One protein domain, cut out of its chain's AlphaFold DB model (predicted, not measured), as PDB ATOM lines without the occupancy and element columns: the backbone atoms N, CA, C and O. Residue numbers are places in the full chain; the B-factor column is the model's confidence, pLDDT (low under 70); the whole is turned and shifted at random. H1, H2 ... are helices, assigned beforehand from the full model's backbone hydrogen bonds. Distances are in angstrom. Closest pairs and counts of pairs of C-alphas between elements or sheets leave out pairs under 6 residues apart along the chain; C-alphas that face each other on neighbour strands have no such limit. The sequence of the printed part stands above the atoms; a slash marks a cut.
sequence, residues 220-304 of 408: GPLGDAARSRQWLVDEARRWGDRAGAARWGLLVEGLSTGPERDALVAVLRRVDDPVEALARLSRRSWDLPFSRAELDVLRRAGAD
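What this domain is: This is residues 220 to 304 of the 408 residues of an uncharacterized protein of Agrococcus jenensis (UniProt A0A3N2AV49). Look first for the longest helix, H1, which runs side by side with the short H2 as a helical hairpin along one side of the body; H2 sits in the middle. H3 crosses H2 on its side away from H1, and H4 and H5, a second and looser helical hairpin, complete the group, with H5 over H3 and the last residues of H4 reaching H2. You will find 85 printed residues with five named helices, in the order H1, H2, H3, H4, H5, and no named strand; the class is all helix and the packing is mostly crossed. The whole is compact, with a radius of gyration of the C-alphas of 12.1 A and spans of 34 by 31 by 18 A.

How they stand to each other: Start at H1, residues 225 to 238, and look across to H2, residues 242 to 249: they touch, closest at the C-alphas of Val 233 and Ala 245, 4.4 A apart. This helical hairpin has a shallow tilt of 10 degrees, opposite ways. From H2 go to H3, residues 258 to 269, which touches it about perpendicular, at 80 degrees; the closest C-alphas, of Ala 243 and Leu 264, are 4.4 A apart. H4, residues 274 to 282, touches H2 at 76 degrees, about perpendicular, closest at the C-alphas of Arg 247 and Ser 282, 5.2 A apart. H5, residues 292 to 300, touches H3 at a steep tilt of 47 degrees, the same way, closest at the C-alphas of Val 265 and Val 297, 5.7 A apart. The helical hairpin of H4 and H5 only just touches, with 3 pairs of C-alphas within 8 A, at a steep tilt of 45 degrees, opposite ways; its closest C-alphas, of Pro 274 and Leu 298, are 6.4 A apart. H3 and H4 only just touch, with 3 pairs of C-alphas within 8 A, only at the corner and with residue 268 alone of H3; the closest C-alphas, of Leu 268 and Pro 274, are 5.1 A apart. H2 and H5 are near each other, while H1 is apart from H3, H4 and H5. In H1, H2, H3, H4 and H5 every O i to N i+4 pair is within hydrogen-bond range.

Where its parts are: Find C-alpha 225 at (-45.828, 19.184, -5.457); from there H1 runs 20.2 A to C-alpha 238 at (-54.714, 17.295, -23.536). H2 measures 10.2 A from C-alpha 242 to C-alpha 249, and H3 16.3 A from C-alpha 258 to C-alpha 269. H4 measures 11.7 A from C-alpha 274 to C-alpha 282. H5 runs 12.2 A from C-alpha 292 to C-alpha 300 at (-44.872, -5.132, -15.599).

The domain as a whole: The two C-alphas farthest apart, of Leu 222 and Arg 270, are 35.9 A from each other. The printed part has no cut; the links H1 to H2 and H3 to H4 are tight, and H2 to H3 and H4 to H5 are short. The mean pLDDT of the printed part is 80.3; look for values under 70 at residues 220 to 225, 227 to 228, 239 and 280 to 288.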
ATOM      1  N   GLY A 220     -40.696  24.899  -3.791       40.19
ATOM      2  CA  GLY A 220     -39.783  25.023  -2.648       40.19
ATOM      3  C   GLY A 220     -39.931  23.805  -1.712       40.19
ATOM      4  O   GLY A 220     -40.873  23.026  -1.873       40.19
ATOM      5  N   PRO A 221     -39.090  23.636  -0.678       39.59
ATOM      6  CA  PRO A 221     -39.223  22.527   0.281       39.59
ATOM      7  C   PRO A 221     -40.597  22.446   0.997       39.59
ATOM      8  O   PRO A 221     -40.848  21.493   1.724       39.59
ATOM      9  N   LEU A 222     -41.492  23.420   0.779       36.03
ATOM     10  CA  LEU A 222     -42.857  23.518   1.316       36.03
ATOM     11  C   LEU A 222     -43.944  23.682   0.228       36.03
ATOM     12  O   LEU A 222     -45.076  24.057   0.520       36.03
ATOM     13  N   GLY A 223     -43.602  23.435  -1.034       46.09
ATOM     14  CA  GLY A 223     -44.505  23.519  -2.173       46.09
ATOM     15  C   GLY A 223     -45.435  22.333  -2.352       46.09
ATOM     16  O   GLY A 223     -45.004  21.193  -2.215       46.09
ATOM     17  N   ASP A 224     -46.680  22.583  -2.760       63.34
ATOM     18  CA  ASP A 224     -47.691  21.551  -3.025       63.34
ATOM     19  C   ASP A 224     -47.389  20.789  -4.338       63.34
ATOM     20  O   ASP A 224     -48.034  20.974  -5.372       63.34
ATOM     21  N   ALA A 225     -46.341  19.953  -4.319       65.75
ATOM     22  CA  ALA A 225     -45.828  19.184  -5.457       65.75
ATOM     23  C   ALA A 225     -46.907  18.333  -6.154       65.75
ATOM     24  O   ALA A 225     -46.819  18.070  -7.358       65.75
ATOM     25  N   ALA A 226     -47.950  17.944  -5.416       71.44
ATOM     26  CA  ALA A 226     -49.114  17.256  -5.950       71.44
ATOM     27  C   ALA A 226     -49.848  18.103  -7.003       71.44
ATOM     28  O   ALA A 226     -50.187  17.592  -8.069       71.44
ATOM     29  N   ARG A 227     -50.016  19.411  -6.766       69.06
ATOM     30  CA  ARG A 227     -50.700  20.327  -7.691       69.06
ATOM     31  C   ARG A 227     -49.913  20.541  -8.985       69.06
ATOM     32  O   ARG A 227     -50.495  20.521 -10.068       69.06
ATOM     33  N   SER A 228     -48.592  20.690  -8.889       66.81
ATOM     34  CA  SER A 228     -47.710  20.785 -10.062       66.81
ATOM     35  C   SER A 228     -47.781  19.522 -10.927       66.81
ATOM     36  O   SER A 228     -47.860  19.603 -12.152       66.81
ATOM     37  N   ARG A 229     -47.803  18.343 -10.292       76.50
ATOM     38  CA  ARG A 229     -47.933  17.059 -10.991       76.50
ATOM     39  C   ARG A 229     -49.316  16.861 -11.599       76.50
ATOM     40  O   ARG A 229     -49.385  16.449 -12.751       76.50
ATOM     41  N   GLN A 230     -50.387  17.225 -10.892       80.88
ATOM     42  CA  GLN A 230     -51.757  17.235 -11.420       80.88
ATOM     43  C   GLN A 230     -51.836  17.995 -12.745       80.88
ATOM     44  O   GLN A 230     -52.318  17.470 -13.744       80.88
ATOM     45  N   TRP A 231     -51.284  19.207 -12.773       75.62
ATOM     46  CA  TRP A 231     -51.297  20.029 -13.973       75.62
ATOM     47  C   TRP A 231     -50.513  19.394 -15.133       75.62
ATOM     48  O   TRP A 231     -51.005  19.369 -16.261       75.62
ATOM     49  N   LEU A 232     -49.326  18.831 -14.866       75.00
ATOM     50  CA  LEU A 232     -48.524  18.128 -15.877       75.00
ATOM     51  C   LEU A 232     -49.247  16.900 -16.450       75.00
ATOM     52  O   LEU A 232     -49.107  16.600 -17.637       75.00
ATOM     53  N   VAL A 233     -50.026  16.203 -15.622       83.44
ATOM     54  CA  VAL A 233     -50.889  15.100 -16.060       83.44
ATOM     55  C   VAL A 233     -52.002  15.609 -16.972       83.44
ATOM     56  O   VAL A 233     -52.197  15.061 -18.055       83.44
ATOM     57  N   ASP A 234     -52.698  16.673 -16.578       83.94
ATOM     58  CA  ASP A 234     -53.800  17.236 -17.361       83.94
ATOM     59  C   ASP A 234     -53.324  17.851 -18.685       83.94
ATOM     60  O   ASP A 234     -54.030  17.809 -19.693       83.94
ATOM     61  N   GLU A 235     -52.116  18.411 -18.717       75.94
ATOM     62  CA  GLU A 235     -51.464  18.837 -19.954       75.94
ATOM     63  C   GLU A 235     -51.154  17.624 -20.842       75.94
ATOM     64  O   GLU A 235     -51.615  17.571 -21.978       75.94
ATOM     65  N   ALA A 236     -50.476  16.593 -20.325       73.75
ATOM     66  CA  ALA A 236     -50.167  15.389 -21.103       73.75
ATOM     67  C   ALA A 236     -51.429  14.712 -21.680       73.75
ATOM     68  O   ALA A 236     -51.442  14.312 -22.845       73.75
ATOM     69  N   ARG A 237     -52.528  14.674 -20.913       86.31
ATOM     70  CA  ARG A 237     -53.847  14.212 -21.380       86.31
ATOM     71  C   ARG A 237     -54.387  15.048 -22.536       86.31
ATOM     72  O   ARG A 237     -54.857  14.473 -23.515       86.31
ATOM     73  N   ARG A 238     -54.297  16.382 -22.454       74.38
ATOM     74  CA  ARG A 238     -54.714  17.295 -23.536       74.38
ATOM     75  C   ARG A 238     -53.941  17.051 -24.832       74.38
ATOM     76  O   ARG A 238     -54.528  17.148 -25.904       74.38
ATOM     77  N   TRP A 239     -52.669  16.671 -24.735       67.75
ATOM     78  CA  TRP A 239     -51.836  16.303 -25.886       67.75
ATOM     79  C   TRP A 239     -52.023  14.856 -26.365       67.75
ATOM     80  O   TRP A 239     -51.419  14.462 -27.361       67.75
ATOM     81  N   GLY A 240     -52.838  14.049 -25.679       76.19
ATOM     82  CA  GLY A 240     -52.995  12.624 -25.975       76.19
ATOM     83  C   GLY A 240     -51.784  11.763 -25.589       76.19
ATOM     84  O   GLY A 240     -51.732  10.588 -25.956       76.19
ATOM     85  N   ASP A 241     -50.827  12.303 -24.829       75.56
ATOM     86  CA  ASP A 241     -49.639  11.590 -24.354       75.56
ATOM     87  C   ASP A 241     -49.948  10.810 -23.067       75.56
ATOM     88  O   ASP A 241     -49.710  11.252 -21.939       75.56
ATOM     89  N   ARG A 242     -50.492   9.604 -23.244       87.88
ATOM     90  CA  ARG A 242     -50.849   8.709 -22.132       87.88
ATOM     91  C   ARG A 242     -49.640   8.292 -21.290       87.88
ATOM     92  O   ARG A 242     -49.772   8.150 -20.075       87.88
ATOM     93  N   ALA A 243     -48.473   8.103 -21.909       82.12
ATOM     94  CA  ALA A 243     -47.258   7.715 -21.194       82.12
ATOM     95  C   ALA A 243     -46.707   8.888 -20.368       82.12
ATOM     96  O   ALA A 243     -46.318   8.700 -19.214       82.12
ATOM     97  N   GLY A 244     -46.748  10.108 -20.912       77.88
ATOM     98  CA  GLY A 244     -46.434  11.337 -20.186       77.88
ATOM     99  C   GLY A 244     -47.383  11.597 -19.015       77.88
ATOM    100  O   GLY A 244     -46.925  11.961 -17.931       77.88
ATOM    101  N   ALA A 245     -48.682  11.339 -19.183       84.88
ATOM    102  CA  ALA A 245     -49.663  11.447 -18.102       84.88
ATOM    103  C   ALA A 245     -49.372  10.443 -16.972       84.88
ATOM    104  O   ALA A 245     -49.339  10.813 -15.800       84.88
ATOM    105  N   ALA A 246     -49.058   9.187 -17.301       90.19
ATOM    106  CA  ALA A 246     -48.647   8.202 -16.299       90.19
ATOM    107  C   ALA A 246     -47.358   8.598 -15.576       90.19
ATOM    108  O   ALA A 246     -47.281   8.496 -14.357       90.19
ATOM    109  N   ARG A 247     -46.355   9.071 -16.324       86.00
ATOM    110  CA  ARG A 247     -45.039   9.463 -15.804       86.00
ATOM    111  C   ARG A 247     -45.153  10.459 -14.657       86.00
ATOM    112  O   ARG A 247     -44.479  10.302 -13.643       86.00
ATOM    113  N   TRP A 248     -46.000  11.470 -14.818       84.44
ATOM    114  CA  TRP A 248     -46.221  12.486 -13.793       84.44
ATOM    115  C   TRP A 248     -47.220  12.036 -12.723       84.44
ATOM    116  O   TRP A 248     -47.053  12.369 -11.550       84.44
ATOM    117  N   GLY A 249     -48.229  11.255 -13.119       88.19
ATOM    118  CA  GLY A 249     -49.296  10.791 -12.238       88.19
ATOM    119  C   GLY A 249     -48.884   9.685 -11.271       88.19
ATOM    120  O   GLY A 249     -49.445   9.607 -10.190       88.19
ATOM    121  N   LEU A 250     -47.885   8.863 -11.599       89.25
ATOM    122  CA  LEU A 250     -47.439   7.742 -10.758       89.25
ATOM    123  C   LEU A 250     -46.924   8.154  -9.373       89.25
ATOM    124  O   LEU A 250     -46.909   7.341  -8.447       89.25
ATOM    125  N   LEU A 251     -46.484   9.403  -9.247       83.06
ATOM    126  CA  LEU A 251     -45.930   9.944  -8.014       83.06
ATOM    127  C   LEU A 251     -46.971  10.673  -7.149       83.06
ATOM    128  O   LEU A 251     -46.603  11.290  -6.149       83.06
ATOM    129  N   VAL A 252     -48.243  10.655  -7.552       84.88
ATOM    130  CA  VAL A 252     -49.384  11.159  -6.780       84.88
ATOM    131  C   VAL A 252     -50.429  10.052  -6.746       84.88
ATOM    132  O   VAL A 252     -50.897   9.587  -7.785       84.88
ATOM    133  N   GLU A 253     -50.782   9.589  -5.553       83.88
ATOM    134  CA  GLU A 253     -51.698   8.460  -5.412       83.88
ATOM    135  C   GLU A 253     -53.046   8.741  -6.100       83.88
ATOM    136  O   GLU A 253     -53.644   9.800  -5.928       83.88
ATOM    137  N   GLY A 254     -53.501   7.797  -6.932       87.38
ATOM    138  CA  GLY A 254     -54.774   7.885  -7.654       87.38
ATOM    139  C   GLY A 254     -54.777   8.752  -8.920       87.38
ATOM    140  O   GLY A 254     -55.776   8.750  -9.635       87.38
ATOM    141  N   LEU A 255     -53.685   9.450  -9.248       91.12
ATOM    142  CA  LEU A 255     -53.682  10.393 -10.368       91.12
ATOM    143  C   LEU A 255     -53.531   9.721 -11.746       91.12
ATOM    144  O   LEU A 255     -54.186  10.127 -12.710       91.12
ATOM    145  N   SER A 256     -52.693   8.687 -11.859       92.88
ATOM    146  CA  SER A 256     -52.525   7.921 -13.104       92.88
ATOM    147  C   SER A 256     -53.590   6.829 -13.266       92.88
ATOM    148  O   SER A 256     -53.804   6.021 -12.359       92.88
ATOM    149  N   THR A 257     -54.182   6.719 -14.452       96.00
ATOM    150  CA  THR A 257     -55.153   5.669 -14.806       96.00
ATOM    151  C   THR A 257     -54.475   4.358 -15.237       96.00
ATOM    152  O   THR A 257     -53.270   4.306 -15.480       96.00
ATOM    153  N   GLY A 258     -55.239   3.261 -15.327       95.69
ATOM    154  CA  GLY A 258     -54.748   1.972 -15.847       95.69
ATOM    155  C   GLY A 258     -54.174   2.067 -17.273       95.69
ATOM    156  O   GLY A 258     -53.007   1.732 -17.459       95.69
ATOM    157  N   PRO A 259     -54.921   2.611 -18.254       96.31
ATOM    158  CA  PRO A 259     -54.435   2.755 -19.629       96.31
ATOM    159  C   PRO A 259     -53.202   3.659 -19.770       96.31
ATOM    160  O   PRO A 259     -52.353   3.420 -20.625       96.31
ATOM    161  N   GLU A 260     -53.090   4.703 -18.943       95.56
ATOM    162  CA  GLU A 260     -51.891   5.548 -18.884       95.56
ATOM    163  C   GLU A 260     -50.688   4.728 -18.394       95.56
ATOM    164  O   GLU A 260     -49.635   4.723 -19.036       95.56
ATOM    165  N   ARG A 261     -50.851   3.972 -17.299       96.12
ATOM    166  CA  ARG A 261     -49.802   3.080 -16.779       96.12
ATOM    167  C   ARG A 261     -49.386   2.023 -17.800       96.12
ATOM    168  O   ARG A 261     -48.194   1.793 -17.956       96.12
ATOM    169  N   ASP A 262     -50.326   1.442 -18.540       94.81
ATOM    170  CA  ASP A 262     -50.037   0.469 -19.601       94.81
ATOM    171  C   ASP A 262     -49.204   1.082 -20.735       94.81
ATOM    172  O   ASP A 262     -48.246   0.467 -21.211       94.81
ATOM    173  N   ALA A 263     -49.525   2.319 -21.132       89.38
ATOM    174  CA  ALA A 263     -48.748   3.057 -22.122       89.38
ATOM    175  C   ALA A 263     -47.312   3.303 -21.634       89.38
ATOM    176  O   ALA A 263     -46.357   3.102 -22.384       89.38
ATOM    177  N   LEU A 264     -47.141   3.664 -20.359       92.00
ATOM    178  CA  LEU A 264     -45.816   3.826 -19.768       92.00
ATOM    179  C   LEU A 264     -45.060   2.498 -19.638       92.00
ATOM    180  O   LEU A 264     -43.870   2.464 -19.930       92.00
ATOM    181  N   VAL A 265     -45.725   1.394 -19.284       94.31
ATOM    182  CA  VAL A 265     -45.120   0.048 -19.292       94.31
ATOM    183  C   VAL A 265     -44.592  -0.293 -20.685       94.31
ATOM    184  O   VAL A 265     -43.470  -0.780 -20.804       94.31
ATOM    185  N   ALA A 266     -45.354  -0.014 -21.745       87.38
ATOM    186  CA  ALA A 266     -44.913  -0.263 -23.117       87.38
ATOM    187  C   ALA A 266     -43.655   0.545 -23.483       87.38
ATOM    188  O   ALA A 266     -42.760   0.018 -24.144       87.38
ATOM    189  N   VAL A 267     -43.549   1.791 -23.007       83.62
ATOM    190  CA  VAL A 267     -42.332   2.607 -23.147       83.62
ATOM    191  C   VAL A 267     -41.177   2.003 -22.339       83.62
ATOM    192  O   VAL A 267     -40.077   1.835 -22.867       83.62
ATOM    193  N   LEU A 268     -41.425   1.621 -21.084       87.38
ATOM    194  CA  LEU A 268     -40.396   1.122 -20.171       87.38
ATOM    195  C   LEU A 268     -39.856  -0.271 -20.545       87.38
ATOM    196  O   LEU A 268     -38.683  -0.555 -20.329       87.38
ATOM    197  N   ARG A 269     -40.659  -1.136 -21.171       86.94
ATOM    198  CA  ARG A 269     -40.185  -2.440 -21.684       86.94
ATOM    199  C   ARG A 269     -39.120  -2.307 -22.761       86.94
ATOM    200  O   ARG A 269     -38.312  -3.208 -22.963       86.94
ATOM    201  N   ARG A 270     -39.147  -1.186 -23.480       79.19
ATOM    202  CA  ARG A 270     -38.246  -0.928 -24.597       79.19
ATOM    203  C   ARG A 270     -36.951  -0.263 -24.139       79.19
ATOM    204  O   ARG A 270     -36.028  -0.160 -24.940       79.19
ATOM    205  N   VAL A 271     -36.825   0.169 -22.879       77.12
ATOM    206  CA  VAL A 271     -35.588   0.765 -22.328       77.12
ATOM    207  C   VAL A 271     -34.727  -0.259 -21.579       77.12
ATOM    208  O   VAL A 271     -35.186  -1.324 -21.180       77.12
ATOM    209  N   ASP A 272     -33.435   0.047 -21.446       73.56
ATOM    210  CA  ASP A 272     -32.424  -0.879 -20.917       73.56
ATOM    211  C   ASP A 272     -32.563  -1.115 -19.420       73.56
ATOM    212  O   ASP A 272     -32.411  -2.242 -18.953       73.56
ATOM    213  N   ASP A 273     -32.841  -0.032 -18.699       80.88
ATOM    214  CA  ASP A 273     -33.094  -0.022 -17.272       80.88
ATOM    215  C   ASP A 273     -34.433   0.688 -17.023       80.88
ATOM    216  O   ASP A 273     -34.488   1.922 -17.049       80.88
ATOM    217  N   PRO A 274     -35.533  -0.062 -16.838       85.06
ATOM    218  CA  PRO A 274     -36.839   0.530 -16.572       85.06
ATOM    219  C   PRO A 274     -36.882   1.285 -15.237       85.06
ATOM    220  O   PRO A 274     -37.659   2.231 -15.124       85.06
ATOM    221  N   VAL A 275     -36.052   0.918 -14.252       85.88
ATOM    222  CA  VAL A 275     -36.008   1.569 -12.933       85.88
ATOM    223  C   VAL A 275     -35.379   2.950 -13.061       85.88
ATOM    224  O   VAL A 275     -35.998   3.953 -12.701       85.88
ATOM    225  N   GLU A 276     -34.188   3.016 -13.657       78.62
ATOM    226  CA  GLU A 276     -33.486   4.278 -13.886       78.62
ATOM    227  C   GLU A 276     -34.264   5.180 -14.854       78.62
ATOM    228  O   GLU A 276     -34.378   6.391 -14.641       78.62
ATOM    229  N   ALA A 277     -34.845   4.597 -15.907       78.69
ATOM    230  CA  ALA A 277     -35.667   5.337 -16.850       78.69
ATOM    231  C   ALA A 277     -36.911   5.913 -16.179       78.69
ATOM    232  O   ALA A 277     -37.186   7.093 -16.380       78.69
ATOM    233  N   LEU A 278     -37.637   5.136 -15.365       84.50
ATOM    234  CA  LEU A 278     -38.793   5.648 -14.633       84.50
ATOM    235  C   LEU A 278     -38.378   6.787 -13.703       84.50
ATOM    236  O   LEU A 278     -38.985   7.850 -13.779       84.50
ATOM    237  N   ALA A 279     -37.338   6.600 -12.887       78.19
ATOM    238  CA  ALA A 279     -36.881   7.615 -11.940       78.19
ATOM    239  C   ALA A 279     -36.486   8.928 -12.633       78.19
ATOM    240  O   ALA A 279     -36.870  10.014 -12.191       78.19
ATOM    241  N   ARG A 280     -35.777   8.827 -13.763       68.94
ATOM    242  CA  ARG A 280     -35.372   9.982 -14.572       68.94
ATOM    243  C   ARG A 280     -36.563  10.658 -15.241       68.94
ATOM    244  O   ARG A 280     -36.677  11.879 -15.208       68.94
ATOM    245  N   LEU A 281     -37.459   9.870 -15.833       66.69
ATOM    246  CA  LEU A 281     -38.648  10.366 -16.520       66.69
ATOM    247  C   LEU A 281     -39.594  11.075 -15.542       66.69
ATOM    248  O   LEU A 281     -40.088  12.156 -15.850       66.69
ATOM    249  N   SER A 282     -39.835  10.496 -14.368       69.31
ATOM    250  CA  SER A 282     -40.764  11.040 -13.375       69.31
ATOM    251  C   SER A 282     -40.129  12.081 -12.446       69.31
ATOM    252  O   SER A 282     -40.843  12.723 -11.675       69.31
ATOM    253  N   ARG A 283     -38.806  12.301 -12.538       66.31
ATOM    254  CA  ARG A 283     -38.036  13.208 -11.659       66.31
ATOM    255  C   ARG A 283     -38.273  12.903 -10.189       66.31
ATOM    256  O   ARG A 283     -38.466  13.782  -9.347       66.31
ATOM    257  N   ARG A 284     -38.329  11.613  -9.911       68.94
ATOM    258  CA  ARG A 284     -38.490  11.065  -8.580       68.94
ATOM    259  C   ARG A 284     -37.244  11.393  -7.759       68.94
ATOM    260  O   ARG A 284     -36.123  11.248  -8.245       68.94
ATOM    261  N   SER A 285     -37.439  11.815  -6.515       64.44
ATOM    262  CA  SER A 285     -36.332  11.983  -5.584       64.44
ATOM    263  C   SER A 285     -35.787  10.604  -5.179       64.44
ATOM    264  O   SER A 285     -36.535   9.654  -4.937       64.44
ATOM    265  N   TRP A 286     -34.462  10.469  -5.188       63.78
ATOM    266  CA  TRP A 286     -33.759   9.186  -5.036       63.78
ATOM    267  C   TRP A 286     -33.843   8.603  -3.616       63.78
ATOM    268  O   TRP A 286     -33.458   7.462  -3.381       63.78
ATOM    269  N   ASP A 287     -34.347   9.392  -2.675       62.94
ATOM    270  CA  ASP A 287     -34.461   9.125  -1.245       62.94
ATOM    271  C   ASP A 287     -35.799   8.496  -0.831       62.94
ATOM    272  O   ASP A 287     -35.895   7.921   0.252       62.94
ATOM    273  N   LEU A 288     -36.830   8.566  -1.676       68.69
ATOM    274  CA  LEU A 288     -38.139   8.000  -1.356       68.69
ATOM    275  C   LEU A 288     -38.240   6.532  -1.810       68.69
ATOM    276  O   LEU A 288     -37.616   6.172  -2.811       68.69
ATOM    277  N   PRO A 289     -39.030   5.675  -1.128       78.62
ATOM    278  CA  PRO A 289     -39.349   4.303  -1.549       78.62
ATOM    279  C   PRO A 289     -40.390   4.265  -2.678       78.62
ATOM    280  O   PRO A 289     -41.183   5.202  -2.820       78.62
ATOM    281  N   PHE A 290     -40.354   3.266  -3.574       83.88
ATOM    282  CA  PHE A 290     -41.286   3.217  -4.720       83.88
ATOM    283  C   PHE A 290     -42.736   3.068  -4.251       83.88
ATOM    284  O   PHE A 290     -43.036   2.243  -3.388       83.88
ATOM    285  N   SER A 291     -43.648   3.861  -4.825       86.94
ATOM    286  CA  SER A 291     -45.078   3.717  -4.567       86.94
ATOM    287  C   SER A 291     -45.585   2.387  -5.132       86.94
ATOM    288  O   SER A 291     -44.976   1.789  -6.024       86.94
ATOM    289  N   ARG A 292     -46.747   1.915  -4.662       88.88
ATOM    290  CA  ARG A 292     -47.361   0.683  -5.192       88.88
ATOM    291  C   ARG A 292     -47.603   0.757  -6.700       88.88
ATOM    292  O   ARG A 292     -47.410  -0.238  -7.391       88.88
ATOM    293  N   ALA A 293     -48.003   1.925  -7.202       89.75
ATOM    294  CA  ALA A 293     -48.255   2.128  -8.623       89.75
ATOM    295  C   ALA A 293     -46.954   2.093  -9.442       89.75
ATOM    296  O   ALA A 293     -46.937   1.544 -10.541       89.75
ATOM    297  N   GLU A 294     -45.859   2.627  -8.900       91.19
ATOM    298  CA  GLU A 294     -44.548   2.567  -9.549       91.19
ATOM    299  C   GLU A 294     -43.988   1.148  -9.566       91.19
ATOM    300  O   GLU A 294     -43.520   0.695 -10.606       91.19
ATOM    301  N   LEU A 295     -44.090   0.422  -8.448       91.44
ATOM    302  CA  LEU A 295     -43.674  -0.980  -8.364       91.44
ATOM    303  C   LEU A 295     -44.443  -1.862  -9.352       91.44
ATOM    304  O   LEU A 295     -43.843  -2.709 -10.007       91.44
ATOM    305  N   ASP A 296     -45.756  -1.653  -9.481       93.25
ATOM    306  CA  ASP A 296     -46.586  -2.340 -10.474       93.25
ATOM    307  C   ASP A 296     -46.087  -2.073 -11.902       93.25
ATOM    308  O   ASP A 296     -45.815  -3.008 -12.657       93.25
ATOM    309  N   VAL A 297     -45.870  -0.803 -12.256       94.44
ATOM    310  CA  VAL A 297     -45.357  -0.421 -13.579       94.44
ATOM    311  C   VAL A 297     -43.965  -1.003 -13.842       94.44
ATOM    312  O   VAL A 297     -43.735  -1.549 -14.920       94.44
ATOM    313  N   LEU A 298     -43.054  -0.957 -12.868       93.62
ATOM    314  CA  LEU A 298     -41.702  -1.507 -12.999       93.62
ATOM    315  C   LEU A 298     -41.713  -3.027 -13.179       93.62
ATOM    316  O   LEU A 298     -41.089  -3.531 -14.114       93.62
ATOM    317  N   ARG A 299     -42.472  -3.761 -12.357       92.94
ATOM    318  CA  ARG A 299     -42.617  -5.219 -12.493       92.94
ATOM    319  C   ARG A 299     -43.197  -5.594 -13.849       92.94
ATOM    320  O   ARG A 299     -42.662  -6.456 -14.542       92.94
ATOM    321  N   ARG A 300     -44.253  -4.902 -14.285       92.94
ATOM    322  CA  ARG A 300     -44.872  -5.132 -15.599       92.94
ATOM    323  C   ARG A 300     -43.944  -4.753 -16.752       92.94
ATOM    324  O   ARG A 300     -44.047  -5.357 -17.824       92.94
ATOM    325  N   ALA A 301     -43.031  -3.807 -16.544       90.94
ATOM    326  CA  ALA A 301     -41.980  -3.455 -17.490       90.94
ATOM    327  C   ALA A 301     -40.809  -4.458 -17.527       90.94
ATOM    328  O   ALA A 301     -39.931  -4.322 -18.378       90.94
ATOM    329  N   GLY A 302     -40.805  -5.476 -16.659       89.38
ATOM    330  CA  GLY A 302     -39.735  -6.470 -16.575       89.38
ATOM    331  C   GLY A 302     -38.509  -5.977 -15.805       89.38
ATOM    332  O   GLY A 302     -37.400  -6.437 -16.072       89.38
ATOM    333  N   ALA A 303     -38.685  -5.019 -14.891       87.19
ATOM    334  CA  ALA A 303     -37.643  -4.642 -13.945       87.19
ATOM    335  C   ALA A 303     -37.356  -5.808 -12.987       87.19
ATOM    336  O   ALA A 303     -38.277  -6.392 -12.419       87.19
ATOM    337  N   ASP A 304     -36.077  -6.119 -12.800       83.25
ATOM    338  CA  ASP A 304     -35.612  -7.118 -11.839       83.25
ATOM    339  C   ASP A 304     -35.879  -6.636 -10.402       83.25
ATOM    340  O   ASP A 304     -35.522  -5.508 -10.052       83.25
TER     341      ASP A 304